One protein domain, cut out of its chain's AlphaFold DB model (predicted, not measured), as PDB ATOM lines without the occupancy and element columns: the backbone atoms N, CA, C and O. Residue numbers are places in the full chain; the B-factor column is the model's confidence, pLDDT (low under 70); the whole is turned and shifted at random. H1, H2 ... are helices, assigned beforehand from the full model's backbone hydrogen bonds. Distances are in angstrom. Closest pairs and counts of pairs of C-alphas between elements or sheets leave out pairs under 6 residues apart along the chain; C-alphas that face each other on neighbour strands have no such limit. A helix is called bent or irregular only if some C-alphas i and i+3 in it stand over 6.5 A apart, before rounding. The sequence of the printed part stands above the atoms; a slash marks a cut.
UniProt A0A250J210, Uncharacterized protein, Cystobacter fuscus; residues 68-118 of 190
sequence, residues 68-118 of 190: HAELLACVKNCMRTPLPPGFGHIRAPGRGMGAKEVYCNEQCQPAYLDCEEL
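Overview. This is residues 68 to 118 of the 190 residues of an uncharacterized protein of Cystobacter fuscus (UniProt A0A250J210). A helical hairpin: H1 and the longer, bent H2 run opposite ways, joined by a wide loop, residues 81 to 98. The printed part has 51 residues, two named helices and no named strand: all helix. It spans 37 by 22 by 15 A and is only just loose, close to compact, with radius of gyration of the C-alphas 12.0 A.

Arrangement. By its hydrogen bonds H2, residues 99 to 118, is one helix, but bent: C-alphas 107 and 110 are 6.9 A apart. Its arms H2a, residues 99 to 107, and H2b, residues 110 to 118, stand at a shallow tilt of 34 degrees, only just short of steep. In H1, residues 68 to 80, look at 74 to 79: they alone touch H2a, in a hairpin, opposite ways at a steep tilt of 44 degrees; closest are C-alphas 75 and 104, 5.4 A. H1 and H2b touch only at their ends, through residues 68 to 71 of H1, opposite ways at a shallow tilt of 14 degrees; closest are C-alphas 71 and 112, 5.8 A. In H1, H2a and H2b every O i to N i+4 pair is within hydrogen-bond range.

Along the chain. Find C-alpha 68 at (68.136, -12.844, 56.433); H1 runs 18.6 A to C-alpha 80. H2a spans 12.4 A, and H2b 12.2 A to C-alpha 118 at (61.070, -1.617, 58.071).

Size, cuts and confidence. The C-alphas farthest apart, 89 and 118, are 37.0 A apart. The printed part has no cut; the link H1 to H2 is long, and residues 83 to 97 have pLDDT under 70.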
ATOM      1  N   HIS A  68      67.655 -11.516  56.078       85.69
ATOM      2  CA  HIS A  68      68.136 -12.844  56.433       85.69
ATOM      3  C   HIS A  68      69.632 -13.001  56.133       85.69
ATOM      4  O   HIS A  68      70.388 -13.471  56.985       85.69
ATOM      5  N   ALA A  69      70.099 -12.546  54.965       87.06
ATOM      6  CA  ALA A  69      71.528 -12.537  54.650       87.06
ATOM      7  C   ALA A  69      72.336 -11.664  55.625       87.06
ATOM      8  O   ALA A  69      73.455 -12.022  56.000       87.06
ATOM      9  N   GLU A  70      71.774 -10.541  56.073       89.44
ATOM     10  CA  GLU A  70      72.401  -9.663  57.061       89.44
ATOM     11  C   GLU A  70      72.463 -10.288  58.458       89.44
ATOM     12  O   GLU A  70      73.506 -10.202  59.111       89.44
ATOM     13  N   LEU A  71      71.405 -10.983  58.891       90.88
ATOM     14  CA  LEU A  71      71.404 -11.770  60.125       90.88
ATOM     15  C   LEU A  71      72.516 -12.825  60.092       90.88
ATOM     16  O   LEU A  71      73.337 -12.898  61.009       90.88
ATOM     17  N   LEU A  72      72.600 -13.597  59.004       90.31
ATOM     18  CA  LEU A  72      73.643 -14.606  58.822       90.31
ATOM     19  C   LEU A  72      75.045 -13.986  58.834       90.31
ATOM     20  O   LEU A  72      75.963 -14.537  59.445       90.31
ATOM     21  N   ALA A  73      75.224 -12.829  58.192       91.81
ATOM     22  CA  ALA A  73      76.490 -12.103  58.202       91.81
ATOM     23  C   ALA A  73      76.863 -11.613  59.612       91.81
ATOM     24  O   ALA A  73      78.022 -11.744  60.017       91.81
ATOM     25  N   CYS A  74      75.893 -11.108  60.377       93.38
ATOM     26  CA  CYS A  74      76.080 -10.683  61.762       93.38
ATOM     27  C   CYS A  74      76.504 -11.858  62.650       93.38
ATOM     28  O   CYS A  74      77.557 -11.795  63.290       93.38
ATOM     29  N   VAL A  75      75.753 -12.964  62.618       89.81
ATOM     30  CA  VAL A  75      76.049 -14.165  63.414       89.81
ATOM     31  C   VAL A  75      77.427 -14.710  63.045       89.81
ATOM     32  O   VAL A  75      78.251 -14.972  63.922       89.81
ATOM     33  N   LYS A  76      77.743 -14.793  61.748       89.25
ATOM     34  CA  LYS A  76      79.057 -15.231  61.265       89.25
ATOM     35  C   LYS A  76      80.190 -14.347  61.786       89.25
ATOM     36  O   LYS A  76      81.232 -14.874  62.173       89.25
ATOM     37  N   ASN A  77      80.015 -13.027  61.800       90.12
ATOM     38  CA  ASN A  77      81.025 -12.106  62.318       90.12
ATOM     39  C   ASN A  77      81.173 -12.228  63.838       90.12
ATOM     40  O   ASN A  77      82.293 -12.372  64.321       90.12
ATOM     41  N   CYS A  78      80.068 -12.288  64.581       88.12
ATOM     42  CA  CYS A  78      80.083 -12.509  66.029       88.12
ATOM     43  C   CYS A  78      80.792 -13.821  66.407       88.12
ATOM     44  O   CYS A  78      81.622 -13.861  67.318       88.12
ATOM     45  N   MET A  79      80.569 -14.889  65.635       83.50
ATOM     46  CA  MET A  79      81.237 -16.175  65.840       83.50
ATOM     47  C   MET A  79      82.755 -16.117  65.613       83.50
ATOM     48  O   MET A  79      83.484 -16.925  66.196       83.50
ATOM     49  N   ARG A  80      83.259 -15.156  64.827       83.75
ATOM     50  CA  ARG A  80      84.700 -14.942  64.580       83.75
ATOM     51  C   ARG A  80      85.355 -14.031  65.617       83.75
ATOM     52  O   ARG A  80      86.558 -14.145  65.836       83.75
ATOM     53  N   THR A  81      84.582 -13.177  66.278       79.00
ATOM     54  CA  THR A  81      85.082 -12.279  67.322       79.00
ATOM     55  C   THR A  81      85.301 -13.048  68.633       79.00
ATOM     56  O   THR A  81      84.473 -13.891  69.002       79.00
ATOM     57  N   PRO A  82      86.413 -12.826  69.357       73.25
ATOM     58  CA  PRO A  82      86.568 -13.335  70.716       73.25
ATOM     59  C   PRO A  82      85.447 -12.788  71.603       73.25
ATOM     60  O   PRO A  82      85.160 -11.594  71.564       73.25
ATOM     61  N   LEU A  83      84.802 -13.652  72.390       67.94
ATOM     62  CA  LEU A  83      83.808 -13.173  73.348       67.94
ATOM     63  C   LEU A  83      84.490 -12.331  74.437       67.94
ATOM     64  O   LEU A  83      85.654 -12.595  74.762       67.94
ATOM     65  N   PRO A  84      83.771 -11.366  75.035       66.50
ATOM     66  CA  PRO A  84      84.250 -10.655  76.210       66.50
ATOM     67  C   PRO A  84      84.692 -11.623  77.329       66.50
ATOM     68  O   PRO A  84      84.195 -12.756  77.411       66.50
ATOM     69  N   PRO A  85      85.611 -11.204  78.217       61.59
ATOM     70  CA  PRO A  85      85.980 -12.005  79.378       61.59
ATOM     71  C   PRO A  85      84.732 -12.331  80.215       61.59
ATOM     72  O   PRO A  85      83.940 -11.443  80.512       61.59
ATOM     73  N   GLY A  86      84.545 -13.606  80.573       64.25
ATOM     74  CA  GLY A  86      83.373 -14.083  81.327       64.25
ATOM     75  C   GLY A  86      82.502 -15.113  80.599       64.25
ATOM     76  O   GLY A  86      81.698 -15.772  81.237       64.25
ATOM     77  N   PHE A  87      82.707 -15.349  79.299       61.94
ATOM     78  CA  PHE A  87      81.871 -16.281  78.523       61.94
ATOM     79  C   PHE A  87      82.458 -17.696  78.349       61.94
ATOM     80  O   PHE A  87      81.823 -18.567  77.759       61.94
ATOM     81  N   GLY A  88      83.660 -17.961  78.874       56.53
ATOM     82  CA  GLY A  88      84.359 -19.245  78.706       56.53
ATOM     83  C   GLY A  88      83.756 -20.438  79.465       56.53
ATOM     84  O   GLY A  88      84.109 -21.578  79.174       56.53
ATOM     85  N   HIS A  89      82.856 -20.201  80.425       57.25
ATOM     86  CA  HIS A  89      82.240 -21.244  81.258       57.25
ATOM     87  C   HIS A  89      80.767 -21.515  80.920       57.25
ATOM     88  O   HIS A  89      80.160 -22.418  81.498       57.25
ATOM     89  N   ILE A  90      80.179 -20.750  79.996       56.28
ATOM     90  CA  ILE A  90      78.761 -20.875  79.670       56.28
ATOM     91  C   ILE A  90      78.590 -22.105  78.771       56.28
ATOM     92  O   ILE A  90      79.202 -22.219  77.709       56.28
ATOM     93  N   ARG A  91      77.765 -23.053  79.214       54.28
ATOM     94  CA  ARG A  91      77.269 -24.172  78.403       54.28
ATOM     95  C   ARG A  91      75.838 -23.829  78.016       54.28
ATOM     96  O   ARG A  91      75.055 -23.470  78.889       54.28
ATOM     97  N   ALA A  92      75.501 -23.900  76.729       56.44
ATOM     98  CA  ALA A  92      74.120 -23.689  76.312       56.44
ATOM     99  C   ALA A  92      73.221 -24.777  76.934       56.44
ATOM    100  O   ALA A  92      73.674 -25.915  77.093       56.44
ATOM    101  N   PRO A  93      71.948 -24.477  77.243       53.78
ATOM    102  CA  PRO A  93      71.021 -25.437  77.850       53.78
ATOM    103  C   PRO A  93      70.545 -26.549  76.887       53.78
ATOM    104  O   PRO A  93      69.630 -27.296  77.220       53.78
ATOM    105  N   GLY A  94      71.149 -26.690  75.699       55.41
ATOM    106  CA  GLY A  94      70.706 -27.596  74.637       55.41
ATOM    107  C   GLY A  94      71.830 -28.440  74.035       55.41
ATOM    108  O   GLY A  94      72.985 -28.027  73.947       55.41
ATOM    109  N   ARG A  95      71.477 -29.650  73.590       47.94
ATOM    110  CA  ARG A  95      72.387 -30.585  72.918       47.94
ATOM    111  C   ARG A  95      72.721 -30.041  71.523       47.94
ATOM    112  O   ARG A  95      71.858 -30.031  70.655       47.94
ATOM    113  N   GLY A  96      73.965 -29.615  71.314       53.53
ATOM    114  CA  GLY A  96      74.485 -29.266  69.984       53.53
ATOM    115  C   GLY A  96      74.612 -27.775  69.657       53.53
ATOM    116  O   GLY A  96      75.186 -27.478  68.619       53.53
ATOM    117  N   MET A  97      74.172 -26.857  70.528       55.06
ATOM    118  CA  MET A  97      74.440 -25.416  70.379       55.06
ATOM    119  C   MET A  97      75.525 -24.962  71.360       55.06
ATOM    120  O   MET A  97      75.518 -25.337  72.532       55.06
ATOM    121  N   GLY A  98      76.481 -24.159  70.897       70.19
ATOM    122  CA  GLY A  98      77.477 -23.536  71.777       70.19
ATOM    123  C   GLY A  98      76.886 -22.322  72.496       70.19
ATOM    124  O   GLY A  98      76.085 -21.597  71.918       70.19
ATOM    125  N   ALA A  99      77.305 -22.014  73.729       72.88
ATOM    126  CA  ALA A  99      76.845 -20.789  74.407       72.88
ATOM    127  C   ALA A  99      77.173 -19.507  73.623       72.88
ATOM    128  O   ALA A  99      76.443 -18.523  73.682       72.88
ATOM    129  N   LYS A 100      78.256 -19.550  72.842       77.25
ATOM    130  CA  LYS A 100      78.631 -18.489  71.909       77.25
ATOM    131  C   LYS A 100      77.607 -18.296  70.790       77.25
ATOM    132  O   LYS A 100      77.335 -17.167  70.412       77.25
ATOM    133  N   GLU A 101      77.054 -19.384  70.269       78.88
ATOM    134  CA  GLU A 101      76.061 -19.341  69.195       78.88
ATOM    135  C   GLU A 101      74.752 -18.720  69.684       78.88
ATOM    136  O   GLU A 101      74.213 -17.843  69.017       78.88
ATOM    137  N   VAL A 102      74.295 -19.099  70.883       82.19
ATOM    138  CA  VAL A 102      73.120 -18.487  71.529       82.19
ATOM    139  C   VAL A 102      73.329 -16.985  71.713       82.19
ATOM    140  O   VAL A 102      72.518 -16.197  71.238       82.19
ATOM    141  N   TYR A 103      74.466 -16.587  72.292       85.12
ATOM    142  CA  TYR A 103      74.813 -15.176  72.469       85.12
ATOM    143  C   TYR A 103      74.822 -14.402  71.142       85.12
ATOM    144  O   TYR A 103      74.262 -13.315  71.047       85.12
ATOM    145  N   CYS A 104      75.446 -14.959  70.101       87.00
ATOM    146  CA  CYS A 104      75.512 -14.299  68.802       87.00
ATOM    147  C   CYS A 104      74.140 -14.161  68.140       87.00
ATOM    148  O   CYS A 104      73.876 -13.130  67.526       87.00
ATOM    149  N   ASN A 105      73.267 -15.159  68.280       86.50
ATOM    150  CA  ASN A 105      71.891 -15.054  67.804       86.50
ATOM    151  C   ASN A 105      71.138 -13.944  68.545       86.50
ATOM    152  O   ASN A 105      70.599 -13.055  67.894       86.50
ATOM    153  N   GLU A 106      71.181 -13.928  69.879       86.88
ATOM    154  CA  GLU A 106      70.507 -12.909  70.697       86.88
ATOM    155  C   GLU A 106      70.989 -11.484  70.388       86.88
ATOM    156  O   GLU A 106      70.187 -10.556  70.346       86.88
ATOM    157  N   GLN A 107      72.287 -11.296  70.125       88.50
ATOM    158  CA  GLN A 107      72.846  -9.988  69.760       88.50
ATOM    159  C   GLN A 107      72.437  -9.528  68.353       88.50
ATOM    160  O   GLN A 107      72.246  -8.337  68.126       88.50
ATOM    161  N   CYS A 108      72.320 -10.452  67.397       91.75
ATOM    162  CA  CYS A 108      72.022 -10.120  66.003       91.75
ATOM    163  C   CYS A 108      70.518 -10.033  65.699       91.75
ATOM    164  O   CYS A 108      70.123  -9.406  64.714       91.75
ATOM    165  N   GLN A 109      69.676 -10.646  66.530       88.44
ATOM    166  CA  GLN A 109      68.233 -10.735  66.320       88.44
ATOM    167  C   GLN A 109      67.494  -9.381  66.337       88.44
ATOM    168  O   GLN A 109      66.630  -9.207  65.479       88.44
ATOM    169  N   PRO A 110      67.815  -8.394  67.203       90.25
ATOM    170  CA  PRO A 110      67.135  -7.095  67.189       90.25
ATOM    171  C   PRO A 110      67.239  -6.376  65.840       90.25
ATOM    172  O   PRO A 110      66.227  -5.980  65.277       90.25
ATOM    173  N   ALA A 111      68.438  -6.311  65.253       85.62
ATOM    174  CA  ALA A 111      68.644  -5.662  63.955       85.62
ATOM    175  C   ALA A 111      67.915  -6.381  62.804       85.62
ATOM    176  O   ALA A 111      67.506  -5.743  61.833       85.62
ATOM    177  N   TYR A 112      67.753  -7.703  62.902       82.94
ATOM    178  CA  TYR A 112      66.940  -8.478  61.967       82.94
ATOM    179  C   TYR A 112      65.457  -8.119  62.088       82.94
ATOM    180  O   TYR A 112      64.832  -7.828  61.072       82.94
ATOM    181  N   LEU A 113      64.924  -8.073  63.313       82.44
ATOM    182  CA  LEU A 113      63.532  -7.696  63.567       82.44
ATOM    183  C   LEU A 113      63.248  -6.259  63.115       82.44
ATOM    184  O   LEU A 113      62.256  -6.030  62.430       82.44
ATOM    185  N   ASP A 114      64.155  -5.320  63.394       83.12
ATOM    186  CA  ASP A 114      64.057  -3.938  62.914       83.12
ATOM    187  C   ASP A 114      64.067  -3.882  61.377       83.12
ATOM    188  O   ASP A 114      63.314  -3.132  60.752       83.12
ATOM    189  N   CYS A 115      64.919  -4.690  60.734       81.94
ATOM    190  CA  CYS A 115      64.980  -4.785  59.277       81.94
ATOM    191  C   CYS A 115      63.675  -5.340  58.697       81.94
ATOM    192  O   CYS A 115      63.150  -4.767  57.740       81.94
ATOM    193  N   GLU A 116      63.134  -6.418  59.267       76.75
ATOM    194  CA  GLU A 116      61.854  -6.992  58.850       76.75
ATOM    195  C   GLU A 116      60.691  -6.029  59.077       76.75
ATOM    196  O   GLU A 116      59.835  -5.897  58.207       76.75
ATOM    197  N   GLU A 117      60.685  -5.294  60.187       72.94
ATOM    198  CA  GLU A 117      59.675  -4.281  60.474       72.94
ATOM    199  C   GLU A 117      59.710  -3.146  59.439       72.94
ATOM    200  O   GLU A 117      58.675  -2.765  58.885       72.94
ATOM    201  N   LEU A 118      60.900  -2.642  59.104       71.06
ATOM    202  CA  LEU A 118      61.070  -1.617  58.071       71.06
ATOM    203  C   LEU A 118      60.707  -2.128  56.671       71.06
ATOM    204  O   LEU A 118      60.174  -1.372  55.858       71.06
TER     205      LEU A 118